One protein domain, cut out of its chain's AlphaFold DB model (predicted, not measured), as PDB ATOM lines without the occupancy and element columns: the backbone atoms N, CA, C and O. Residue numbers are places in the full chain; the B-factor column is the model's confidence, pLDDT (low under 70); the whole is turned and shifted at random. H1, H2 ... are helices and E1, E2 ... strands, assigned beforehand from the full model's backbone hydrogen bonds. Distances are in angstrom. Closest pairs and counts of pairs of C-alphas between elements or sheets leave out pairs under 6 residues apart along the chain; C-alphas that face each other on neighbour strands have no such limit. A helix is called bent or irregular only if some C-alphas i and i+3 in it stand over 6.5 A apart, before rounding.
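AT A GLANCE: This is residues 17 to 106 of the 315 residues of the protein "Predicted protein" of Phaeodactylum tricornutum (strain CCAP 1055/1) (UniProt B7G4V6). A curved two-strand hairpin, E1 and E2, and one long single helix, H1, make two separate parts of a loose assembly, and a long tail without a named element folds back beside H1 with residues 79 to 83 and then winds away from it. A long loop, residues 27 to 38, closes the hairpin at the end away from the helix, and residues 72 to 77, of which 72 and 73 belong to H1, stick out. The printed part has 90 residues, with two named strands and one named helix in the order E1, E2, H1, and the two-strand sheet is antiparallel. The class is mixed, helices and strands, with under half of the residues in named elements. The whole is loose, with a radius of gyration of the C-alphas of 16.4 A, and spans 37 by 35 by 32 A.

IN THESE COORDINATES: Begin at Val 17 and go on to C-alpha 20 at (214.472, 122.364, 324.702), where strand E1, residues 20 to 26, begins; it runs 19.1 A from first to last C-alpha. After the loop, look for strand E2 at residues 39 to 48, which is 20.3 A long and bends by 77 degrees at residue 43. Next find C-alpha 55 at (210.970, 134.839, 326.850); from there helix H1, residues 55 to 73, runs 27.0 A to C-alpha 73 at (219.127, 131.629, 301.295). Residues 74 to 106 hold no named element.

HOW THE PARTS SIT: E1 and E2 are antiparallel neighbours and a hairpin, with 149 degrees between their directions. Look at C-alphas 20 and 48, which face each other at 4.9 A, and at C-alphas 24 and 41, also at 4.9 A. Across the pair, N 21 and O 47 are within hydrogen-bond range at 2.9 A, and so are N 40 and O 25 at 2.8 A. E1 and H1 are apart. In H1, which is not bent, every O i to N i+4 pair is within hydrogen-bond range.

THE WHOLE: The C-alphas of Ala 51 and Lys 105 are the two farthest apart, at 41.6 A, and the first and last printed C-alphas, of Val 17 and Glu 106, are 33.4 A apart. The printed part has no cut. The link from E1 to E2 is long, with 12 residues, and the link from E2 to H1 is short, with 6. The mean pLDDT of the printed part is 73.6; look for values under 70 at residues 27 to 39, 82 to 102 and 104 to 106, while H1 has a mean of 88.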
ATOM      1  N   VAL A  17     212.014 130.921 331.142       87.62
ATOM      2  CA  VAL A  17     211.654 129.626 330.569       87.62
ATOM      3  C   VAL A  17     212.902 128.791 330.334       87.62
ATOM      4  O   VAL A  17     213.968 129.318 330.013       87.62
ATOM      5  N   HIS A  18     212.742 127.481 330.470       91.06
ATOM      6  CA  HIS A  18     213.730 126.503 330.048       91.06
ATOM      7  C   HIS A  18     213.382 126.051 328.630       91.06
ATOM      8  O   HIS A  18     212.254 125.625 328.371       91.06
ATOM      9  N   VAL A  19     214.331 126.145 327.700       88.94
ATOM     10  CA  VAL A  19     214.084 125.823 326.289       88.94
ATOM     11  C   VAL A  19     214.741 124.500 325.929       88.94
ATOM     12  O   VAL A  19     215.909 124.274 326.224       88.94
ATOM     13  N   ARG A  20     213.986 123.627 325.262       90.69
ATOM     14  CA  ARG A  20     214.472 122.364 324.702       90.69
ATOM     15  C   ARG A  20     214.104 122.296 323.226       90.69
ATOM     16  O   ARG A  20     212.949 122.538 322.872       90.69
ATOM     17  N   GLU A  21     215.079 122.000 322.375       88.00
ATOM     18  CA  GLU A  21     214.876 121.795 320.941       88.00
ATOM     19  C   GLU A  21     214.921 120.291 320.632       88.00
ATOM     20  O   GLU A  21     215.787 119.564 321.120       88.00
ATOM     21  N   PHE A  22     213.991 119.833 319.799       87.12
ATOM     22  CA  PHE A  22     213.843 118.442 319.366       87.12
ATOM     23  C   PHE A  22     213.776 118.401 317.834       87.12
ATOM     24  O   PHE A  22     213.359 119.387 317.210       87.12
ATOM     25  N   LEU A  23     214.152 117.280 317.209       82.19
ATOM     26  CA  LEU A  23     214.004 117.118 315.762       82.19
ATOM     27  C   LEU A  23     212.539 116.927 315.388       82.19
ATOM     28  O   LEU A  23     211.722 116.385 316.129       82.19
ATOM     29  N   ARG A  24     212.224 117.344 314.167       78.44
ATOM     30  CA  ARG A  24     210.999 116.958 313.476       78.44
ATOM     31  C   ARG A  24     211.275 115.647 312.743       78.44
ATOM     32  O   ARG A  24     212.143 115.621 311.874       78.44
ATOM     33  N   MET A  25     210.562 114.576 313.077       74.94
ATOM     34  CA  MET A  25     210.713 113.266 312.435       74.94
ATOM     35  C   MET A  25     209.363 112.679 312.033       74.94
ATOM     36  O   MET A  25     208.333 112.999 312.620       74.94
ATOM     37  N   LEU A  26     209.366 111.798 311.036       72.06
ATOM     38  CA  LEU A  26     208.198 110.979 310.725       72.06
ATOM     39  C   LEU A  26     207.962 110.055 311.924       72.06
ATOM     40  O   LEU A  26     208.792 109.196 312.214       72.06
ATOM     41  N   GLY A  27     206.884 110.292 312.668       63.44
ATOM     42  CA  GLY A  27     206.633 109.624 313.939       63.44
ATOM     43  C   GLY A  27     205.167 109.218 314.083       63.44
ATOM     44  O   GLY A  27     204.290 109.962 313.647       63.44
ATOM     45  N   PRO A  28     204.879 108.069 314.721       57.41
ATOM     46  CA  PRO A  28     203.512 107.576 314.919       57.41
ATOM     47  C   PRO A  28     202.717 108.398 315.948       57.41
ATOM     48  O   PRO A  28     201.524 108.182 316.127       57.41
ATOM     49  N   SER A  29     203.378 109.322 316.651       54.72
ATOM     50  CA  SER A  29     202.824 110.125 317.748       54.72
ATOM     51  C   SER A  29     201.913 111.267 317.294       54.72
ATOM     52  O   SER A  29     201.334 111.961 318.127       54.72
ATOM     53  N   VAL A  30     201.757 111.460 315.988       53.34
ATOM     54  CA  VAL A  30     200.834 112.430 315.404       53.34
ATOM     55  C   VAL A  30     200.089 111.743 314.268       53.34
ATOM     56  O   VAL A  30     200.693 111.230 313.334       53.34
ATOM     57  N   VAL A  31     198.763 111.710 314.370       47.50
ATOM     58  CA  VAL A  31     197.867 111.224 313.318       47.50
ATOM     59  C   VAL A  31     197.167 112.451 312.762       47.50
ATOM     60  O   VAL A  31     196.431 113.096 313.513       47.50
ATOM     61  N   PRO A  32     197.378 112.831 311.497       53.03
ATOM     62  CA  PRO A  32     196.615 113.913 310.926       53.03
ATOM     63  C   PRO A  32     195.335 113.334 310.311       53.03
ATOM     64  O   PRO A  32     195.298 112.202 309.825       53.03
ATOM     65  N   GLY A  33     194.252 114.104 310.379       45.47
ATOM     66  CA  GLY A  33     192.938 113.668 309.895       45.47
ATOM     67  C   GLY A  33     192.841 113.511 308.372       45.47
ATOM     68  O   GLY A  33     191.839 112.991 307.894       45.47
ATOM     69  N   ASP A  34     193.857 113.942 307.623       45.41
ATOM     70  CA  ASP A  34     193.867 114.110 306.163       45.41
ATOM     71  C   ASP A  34     194.852 113.177 305.424       45.41
ATOM     72  O   ASP A  34     194.957 113.221 304.198       45.41
ATOM     73  N   GLY A  35     195.564 112.297 306.139       47.47
ATOM     74  CA  GLY A  35     196.469 111.312 305.533       47.47
ATOM     75  C   GLY A  35     197.833 111.859 305.090       47.47
ATOM     76  O   GLY A  35     198.571 111.154 304.400       47.47
ATOM     77  N   GLY A  36     198.200 113.081 305.489       52.66
ATOM     78  CA  GLY A  36     199.593 113.525 305.433       52.66
ATOM     79  C   GLY A  36     200.479 112.729 306.401       52.66
ATOM     80  O   GLY A  36     199.996 112.146 307.366       52.66
ATOM     81  N   TRP A  37     201.794 112.707 306.183       55.53
ATOM     82  CA  TRP A  37     202.726 112.248 307.217       55.53
ATOM     83  C   TRP A  37     203.101 113.451 308.079       55.53
ATOM     84  O   TRP A  37     203.854 114.311 307.611       55.53
ATOM     85  N   PRO A  38     202.589 113.585 309.310       61.84
ATOM     86  CA  PRO A  38     202.956 114.722 310.120       61.84
ATOM     87  C   PRO A  38     204.390 114.522 310.597       61.84
ATOM     88  O   PRO A  38     204.806 113.440 311.022       61.84
ATOM     89  N   LEU A  39     205.153 115.605 310.545       61.31
ATOM     90  CA  LEU A  39     206.431 115.668 311.227       61.31
ATOM     91  C   LEU A  39     206.156 115.749 312.732       61.31
ATOM     92  O   LEU A  39     205.881 116.830 313.268       61.31
ATOM     93  N   GLY A  40     206.197 114.590 313.384       72.06
ATOM     94  CA  GLY A  40     206.202 114.448 314.831       72.06
ATOM     95  C   GLY A  40     207.472 115.009 315.453       72.06
ATOM     96  O   GLY A  40     208.421 115.384 314.765       72.06
ATOM     97  N   ILE A  41     207.461 115.107 316.775       77.81
ATOM     98  CA  ILE A  41     208.615 115.548 317.554       77.81
ATOM     99  C   ILE A  41     209.413 114.296 317.931       77.81
ATOM    100  O   ILE A  41     208.824 113.320 318.399       77.81
ATOM    101  N   SER A  42     210.726 114.299 317.696       83.19
ATOM    102  CA  SER A  42     211.615 113.230 318.149       83.19
ATOM    103  C   SER A  42     211.698 113.205 319.669       83.19
ATOM    104  O   SER A  42     211.603 114.240 320.325       83.19
ATOM    105  N   PHE A  43     211.942 112.025 320.234       82.69
ATOM    106  CA  PHE A  43     212.310 111.915 321.648       82.69
ATOM    107  C   PHE A  43     213.760 112.347 321.900       82.69
ATOM    108  O   PHE A  43     214.118 112.660 323.033       82.69
ATOM    109  N   ASP A  44     214.568 112.420 320.839       85.00
ATOM    110  CA  ASP A  44     215.950 112.867 320.914       85.00
ATOM    111  C   ASP A  44     216.013 114.380 321.120       85.00
ATOM    112  O   ASP A  44     215.543 115.167 320.289       85.00
ATOM    113  N   LEU A  45     216.599 114.768 322.249       88.88
ATOM    114  CA  LEU A  45     216.909 116.148 322.577       88.88
ATOM    115  C   LEU A  45     218.072 116.608 321.693       88.88
ATOM    116  O   LEU A  45     219.177 116.080 321.780       88.88
ATOM    117  N   VAL A  46     217.819 117.591 320.832       90.00
ATOM    118  CA  VAL A  46     218.837 118.151 319.924       90.00
ATOM    119  C   VAL A  46     219.689 119.164 320.646       90.00
ATOM    120  O   VAL A  46     220.896 119.245 320.442       90.00
ATOM    121  N   ASN A  47     219.023 119.984 321.447       87.12
ATOM    122  CA  ASN A  47     219.649 121.087 322.129       87.12
ATOM    123  C   ASN A  47     218.912 121.330 323.435       87.12
ATOM    124  O   ASN A  47     217.696 121.558 323.451       87.12
ATOM    125  N   GLU A  48     219.660 121.283 324.526       88.75
ATOM    126  CA  GLU A  48     219.201 121.788 325.804       88.75
ATOM    127  C   GLU A  48     219.702 123.225 325.917       88.75
ATOM    128  O   GLU A  48     220.904 123.469 325.989       88.75
ATOM    129  N   GLY A  49     218.781 124.186 325.830       78.31
ATOM    130  CA  GLY A  49     219.128 125.595 325.952       78.31
ATOM    131  C   GLY A  49     219.649 125.937 327.350       78.31
ATOM    132  O   GLY A  49     219.588 125.133 328.275       78.31
ATOM    133  N   GLU A  50     220.133 127.170 327.509       77.81
ATOM    134  CA  GLU A  50     220.502 127.728 328.816       77.81
ATOM    135  C   GLU A  50     219.360 127.535 329.836       77.81
ATOM    136  O   GLU A  50     218.184 127.715 329.503       77.81
ATOM    137  N   ALA A  51     219.717 127.183 331.079       78.62
ATOM    138  CA  ALA A  51     218.780 126.699 332.098       78.62
ATOM    139  C   ALA A  51     217.614 127.661 332.395       78.62
ATOM    140  O   ALA A  51     216.521 127.218 332.742       78.62
ATOM    141  N   GLU A  52     217.810 128.970 332.226       89.00
ATOM    142  CA  GLU A  52     216.731 129.948 332.331       89.00
ATOM    143  C   GLU A  52     216.984 131.158 331.425       89.00
ATOM    144  O   GLU A  52     217.853 131.987 331.701       89.00
ATOM    145  N   VAL A  53     216.173 131.318 330.380       90.75
ATOM    146  CA  VAL A  53     216.214 132.493 329.496       90.75
ATOM    147  C   VAL A  53     214.901 133.260 329.625       90.75
ATOM    148  O   VAL A  53     213.832 132.662 329.767       90.75
ATOM    149  N   SER A  54     214.945 134.594 329.591       91.62
ATOM    150  CA  SER A  54     213.711 135.376 329.482       91.62
ATOM    151  C   SER A  54     213.054 135.126 328.124       91.62
ATOM    152  O   SER A  54     213.737 134.984 327.106       91.62
ATOM    153  N   VAL A  55     211.720 135.092 328.092       85.62
ATOM    154  CA  VAL A  55     210.970 134.839 326.850       85.62
ATOM    155  C   VAL A  55     211.364 135.838 325.758       85.62
ATOM    156  O   VAL A  55     211.620 135.444 324.625       85.62
ATOM    157  N   ASP A  56     211.510 137.119 326.109       85.88
ATOM    158  CA  ASP A  56     211.873 138.166 325.150       85.88
ATOM    159  C   ASP A  56     213.293 138.007 324.584       85.88
ATOM    160  O   ASP A  56     213.507 138.237 323.391       85.88
ATOM    161  N   SER A  57     214.260 137.577 325.404       89.56
ATOM    162  CA  SER A  57     215.636 137.324 324.952       89.56
ATOM    163  C   SER A  57     215.695 136.127 324.004       89.56
ATOM    164  O   SER A  57     216.298 136.207 322.930       89.56
ATOM    165  N   PHE A  58     215.004 135.039 324.356       87.50
ATOM    166  CA  PHE A  58     214.915 133.851 323.511       87.50
ATOM    167  C   PHE A  58     214.287 134.170 322.147       87.50
ATOM    168  O   PHE A  58     214.851 133.826 321.106       87.50
ATOM    169  N   GLU A  59     213.155 134.877 322.141       84.12
ATOM    170  CA  GLU A  59     212.452 135.259 320.913       84.12
ATOM    171  C   GLU A  59     213.288 136.212 320.046       84.12
ATOM    172  O   GLU A  59     213.356 136.037 318.829       84.12
ATOM    173  N   SER A  60     214.005 137.163 320.652       87.44
ATOM    174  CA  SER A  60     214.901 138.073 319.922       87.44
ATOM    175  C   SER A  60     216.045 137.317 319.237       87.44
ATOM    176  O   SER A  60     216.256 137.466 318.031       87.44
ATOM    177  N   ARG A  61     216.728 136.428 319.974       88.56
ATOM    178  CA  ARG A  61     217.818 135.581 319.452       88.56
ATOM    179  C   ARG A  61     217.327 134.666 318.329       88.56
ATOM    180  O   ARG A  61     218.011 134.436 317.333       88.56
ATOM    181  N   LYS A  62     216.115 134.133 318.471       86.00
ATOM    182  CA  LYS A  62     215.484 133.281 317.464       86.00
ATOM    183  C   LYS A  62     215.135 134.051 316.188       86.00
ATOM    184  O   LYS A  62     215.416 133.549 315.100       86.00
ATOM    185  N   GLN A  63     214.578 135.258 316.303       85.44
ATOM    186  CA  GLN A  63     214.305 136.128 315.151       85.44
ATOM    187  C   GLN A  63     215.589 136.487 314.399       85.44
ATOM    188  O   GLN A  63     215.617 136.443 313.171       85.44
ATOM    189  N   GLU A  64     216.678 136.755 315.114       91.25
ATOM    190  CA  GLU A  64     217.989 136.978 314.504       91.25
ATOM    191  C   GLU A  64     218.496 135.742 313.741       91.25
ATOM    192  O   GLU A  64     218.869 135.848 312.571       91.25
ATOM    193  N   ARG A  65     218.414 134.540 314.339       88.31
ATOM    194  CA  ARG A  65     218.751 133.272 313.654       88.31
ATOM    195  C   ARG A  65     217.924 133.059 312.382       88.31
ATOM    196  O   ARG A  65     218.443 132.531 311.399       88.31
ATOM    197  N   LEU A  66     216.643 133.427 312.393       85.38
ATOM    198  CA  LEU A  66     215.775 133.332 311.216       85.38
ATOM    199  C   LEU A  66     216.173 134.346 310.138       85.38
ATOM    200  O   LEU A  66     216.287 133.960 308.979       85.38
ATOM    201  N   ARG A  67     216.462 135.600 310.510       87.88
ATOM    202  CA  ARG A  67     216.935 136.635 309.571       87.88
ATOM    203  C   ARG A  67     218.239 136.235 308.898       87.88
ATOM    204  O   ARG A  67     218.364 136.378 307.687       87.88
ATOM    205  N   ASN A  68     219.186 135.695 309.661       91.94
ATOM    206  CA  ASN A  68     220.468 135.247 309.119       91.94
ATOM    207  C   ASN A  68     220.286 134.095 308.124       91.94
ATOM    208  O   ASN A  68     220.892 134.098 307.056       91.94
ATOM    209  N   ARG A  69     219.394 133.145 308.429       88.88
ATOM    210  CA  ARG A  69     219.060 132.042 307.517       88.88
ATOM    211  C   ARG A  69     218.379 132.532 306.244       88.88
ATOM    212  O   ARG A  69     218.746 132.081 305.167       88.88
ATOM    213  N   TRP A  70     217.439 133.471 306.369       88.94
ATOM    214  CA  TRP A  70     216.783 134.095 305.223       88.94
ATOM    215  C   TRP A  70     217.800 134.775 304.313       88.94
ATOM    216  O   TRP A  70     217.875 134.438 303.141       88.94
ATOM    217  N   ARG A  71     218.642 135.660 304.862       92.25
ATOM    218  CA  ARG A  71     219.688 136.362 304.097       92.25
ATOM    219  C   ARG A  71     220.660 135.403 303.413       92.25
ATOM    220  O   ARG A  71     221.092 135.668 302.302       92.25
ATOM    221  N   SER A  72     220.992 134.286 304.063       92.12
ATOM    222  CA  SER A  72     221.854 133.260 303.471       92.12
ATOM    223  C   SER A  72     221.196 132.525 302.302       92.12
ATOM    224  O   SER A  72     221.909 132.046 301.426       92.12
ATOM    225  N   GLN A  73     219.871 132.372 302.314       90.25
ATOM    226  CA  GLN A  73     219.127 131.629 301.295       90.25
ATOM    227  C   GLN A  73     218.610 132.536 300.168       90.25
ATOM    228  O   GLN A  73     218.484 132.090 299.031       90.25
ATOM    229  N   TYR A  74     218.340 133.803 300.484       91.06
ATOM    230  CA  TYR A  74     217.774 134.817 299.600       91.06
ATOM    231  C   TYR A  74     218.552 136.135 299.767       91.06
ATOM    232  O   TYR A  74     218.061 137.058 300.421       91.06
ATOM    233  N   PRO A  75     219.780 136.234 299.226       93.06
ATOM    234  CA  PRO A  75     220.637 137.405 299.425       93.06
ATOM    235  C   PRO A  75     220.040 138.693 298.838       93.06
ATOM    236  O   PRO A  75     220.248 139.767 299.396       93.06
ATOM    237  N   ASP A  76     219.248 138.573 297.770       93.94
ATOM    238  CA  ASP A  76     218.684 139.706 297.025       93.94
ATOM    239  C   ASP A  76     217.274 140.115 297.492       93.94
ATOM    240  O   ASP A  76     216.642 140.983 296.891       93.94
ATOM    241  N   SER A  77     216.742 139.476 298.540       91.50
ATOM    242  CA  SER A  77     215.372 139.692 299.017       91.50
ATOM    243  C   SER A  77     215.362 140.163 300.466       91.50
ATOM    244  O   SER A  77     215.967 139.538 301.342       91.50
ATOM    245  N   GLU A  78     214.631 141.243 300.748       87.88
ATOM    246  CA  GLU A  78     214.433 141.673 302.129       87.88
ATOM    247  C   GLU A  78     213.633 140.622 302.916       87.88
ATOM    248  O   GLU A  78     212.626 140.104 302.426       87.88
ATOM    249  N   PRO A  79     214.064 140.280 304.145       83.50
ATOM    250  CA  PRO A  79     213.320 139.353 304.977       83.50
ATOM    251  C   PRO A  79     211.939 139.932 305.310       83.50
ATOM    252  O   PRO A  79     211.857 141.101 305.701       83.50
ATOM    253  N   PRO A  80     210.863 139.127 305.240       79.81
ATOM    254  CA  PRO A  80     209.553 139.550 305.702       79.81
ATOM    255  C   PRO A  80     209.609 140.078 307.141       79.81
ATOM    256  O   PRO A  80     210.394 139.603 307.968       79.81
ATOM    257  N   LEU A  81     208.714 141.018 307.468       76.88
ATOM    258  CA  LEU A  81     208.559 141.571 308.823       76.88
ATOM    259  C   LEU A  81     208.389 140.477 309.893       76.88
ATOM    260  O   LEU A  81     208.811 140.657 311.037       76.88
ATOM    261  N   LEU A  82     207.796 139.341 309.514       66.50
ATOM    262  CA  LEU A  82     207.525 138.190 310.368       66.50
ATOM    263  C   LEU A  82     208.052 136.914 309.702       66.50
ATOM    264  O   LEU A  82     207.491 136.435 308.724       66.50
ATOM    265  N   LEU A  83     209.130 136.351 310.252       66.69
ATOM    266  CA  LEU A  83     209.791 135.151 309.715       66.69
ATOM    267  C   LEU A  83     209.280 133.833 310.323       66.69
ATOM    268  O   LEU A  83     209.811 132.767 310.016       66.69
ATOM    269  N   GLU A  84     208.279 133.883 311.208       65.81
ATOM    270  CA  GLU A  84     207.701 132.695 311.840       65.81
ATOM    271  C   GLU A  84     206.166 132.702 311.793       65.81
ATOM    272  O   GLU A  84     205.523 133.713 312.060       65.81
ATOM    273  N   SER A  85     205.579 131.532 311.527       51.38
ATOM    274  CA  SER A  85     204.135 131.288 311.406       51.38
ATOM    275  C   SER A  85     203.434 130.871 312.718       51.38
ATOM    276  O   SER A  85     202.419 130.179 312.693       51.38
ATOM    277  N   ARG A  86     203.958 131.243 313.898       55.94
ATOM    278  CA  ARG A  86     203.452 130.748 315.201       55.94
ATOM    279  C   ARG A  86     202.068 131.275 315.624       55.94
ATOM    280  O   ARG A  86     201.609 132.334 315.207       55.94
ATOM    281  N   GLN A  87     201.440 130.538 316.547       49.56
ATOM    282  CA  GLN A  87     200.351 130.978 317.435       49.56
ATOM    283  C   GLN A  87     200.846 132.088 318.379       49.56
ATOM    284  O   GLN A  87     201.666 131.831 319.257       49.56
ATOM    285  N   TRP A  88     200.370 133.324 318.207       50.44
ATOM    286  CA  TRP A  88     200.820 134.512 318.962       50.44
ATOM    287  C   TRP A  88     200.093 134.707 320.304       50.44
ATOM    288  O   TRP A  88     199.796 135.834 320.689       50.44
ATOM    289  N   ASP A  89     199.786 133.644 321.042       50.75
ATOM    290  CA  ASP A  89     198.908 133.781 322.217       50.75
ATOM    291  C   ASP A  89     199.584 134.424 323.446       50.75
ATOM    292  O   ASP A  89     198.901 134.793 324.400       50.75
ATOM    293  N   TYR A  90     200.909 134.630 323.436       53.66
ATOM    294  CA  TYR A  90     201.652 135.119 324.609       53.66
ATOM    295  C   TYR A  90     201.946 136.635 324.630       53.66
ATOM    296  O   TYR A  90     202.297 137.157 325.690       53.66
ATOM    297  N   LYS A  91     201.785 137.377 323.520       57.47
ATOM    298  CA  LYS A  91     201.964 138.848 323.492       57.47
ATOM    299  C   LYS A  91     200.611 139.559 323.430       57.47
ATOM    300  O   LYS A  91     199.920 139.519 322.417       57.47
ATOM    301  N   GLN A  92     200.252 140.264 324.510       52.78
ATOM    302  CA  GLN A  92     198.960 140.957 324.666       52.78
ATOM    303  C   GLN A  92     198.637 141.979 323.557       52.78
ATOM    304  O   GLN A  92     197.461 142.270 323.340       52.78
ATOM    305  N   SER A  93     199.642 142.513 322.856       57.09
ATOM    306  CA  SER A  93     199.478 143.533 321.812       57.09
ATOM    307  C   SER A  93     199.294 142.975 320.396       57.09
ATOM    308  O   SER A  93     198.895 143.722 319.508       57.09
ATOM    309  N   SER A  94     199.532 141.681 320.167       56.03
ATOM    310  CA  SER A  94     199.459 141.061 318.839       56.03
ATOM    311  C   SER A  94     198.723 139.724 318.922       56.03
ATOM    312  O   SER A  94     199.332 138.673 319.088       56.03
ATOM    313  N   LYS A  95     197.390 139.749 318.831       55.19
ATOM    314  CA  LYS A  95     196.586 138.518 318.779       55.19
ATOM    315  C   LYS A  95     196.647 137.943 317.371       55.19
ATOM    316  O   LYS A  95     196.163 138.616 316.458       55.19
ATOM    317  N   ASN A  96     197.152 136.716 317.208       55.62
ATOM    318  CA  ASN A  96     197.134 136.036 315.911       55.62
ATOM    319  C   ASN A  96     195.676 135.948 315.422       55.62
ATOM    320  O   ASN A  96     194.861 135.315 316.101       55.62
ATOM    321  N   PRO A  97     195.316 136.583 314.295       58.69
ATOM    322  CA  PRO A  97     193.945 136.558 313.798       58.69
ATOM    323  C   PRO A  97     193.486 135.127 313.472       58.69
ATOM    324  O   PRO A  97     192.315 134.821 313.665       58.69
ATOM    325  N   ILE A  98     194.413 134.220 313.139       52.84
ATOM    326  CA  ILE A  98     194.148 132.807 312.827       52.84
ATOM    327  C   ILE A  98     193.670 132.024 314.059       52.84
ATOM    328  O   ILE A  98     192.879 131.101 313.924       52.84
ATOM    329  N   PHE A  99     194.097 132.371 315.277       54.09
ATOM    330  CA  PHE A  99     193.821 131.559 316.476       54.09
ATOM    331  C   PHE A  99     192.798 132.165 317.433       54.09
ATOM    332  O   PHE A  99     192.622 131.695 318.555       54.09
ATOM    333  N   ARG A 100     192.055 133.173 316.973       60.00
ATOM    334  CA  ARG A 100     190.869 133.648 317.687       60.00
ATOM    335  C   ARG A 100     189.747 132.600 317.619       60.00
ATOM    336  O   ARG A 100     189.750 131.709 316.764       60.00
ATOM    337  N   LEU A 101     188.765 132.733 318.516       53.44
ATOM    338  CA  LEU A 101     187.456 132.075 318.407       53.44
ATOM    339  C   LEU A 101     186.693 132.678 317.217       53.44
ATOM    340  O   LEU A 101     185.778 133.475 317.386       53.44
ATOM    341  N   ILE A 102     187.138 132.338 316.014       64.94
ATOM    342  CA  ILE A 102     186.502 132.660 314.741       64.94
ATOM    343  C   ILE A 102     186.134 131.354 314.048       64.94
ATOM    344  O   ILE A 102     186.751 130.313 314.294       64.94
ATOM    345  N   TYR A 103     185.117 131.400 313.194       70.56
ATOM    346  CA  TYR A 103     184.723 130.231 312.420       70.56
ATOM    347  C   TYR A 103     185.824 129.865 311.420       70.56
ATOM    348  O   TYR A 103     186.508 130.737 310.888       70.56
ATOM    349  N   GLU A 104     185.967 128.572 311.121       59.75
ATOM    350  CA  GLU A 104     187.021 128.064 310.229       59.75
ATOM    351  C   GLU A 104     187.038 128.783 308.868       59.75
ATOM    352  O   GLU A 104     188.096 129.116 308.349       59.75
ATOM    353  N   LYS A 105     185.864 129.143 308.333       65.12
ATOM    354  CA  LYS A 105     185.735 129.920 307.089       65.12
ATOM    355  C   LYS A 105     186.409 131.300 307.164       65.12
ATOM    356  O   LYS A 105     187.040 131.731 306.207       65.12
ATOM    357  N   GLU A 106     186.259 131.993 308.286       62.88
ATOM    358  CA  GLU A 106     186.834 133.324 308.523       62.88
ATOM    359  C   GLU A 106     188.348 133.225 308.749       62.88
ATOM    360  O   GLU A 106     189.120 134.014 308.211       62.88
TER     361      GLU A 106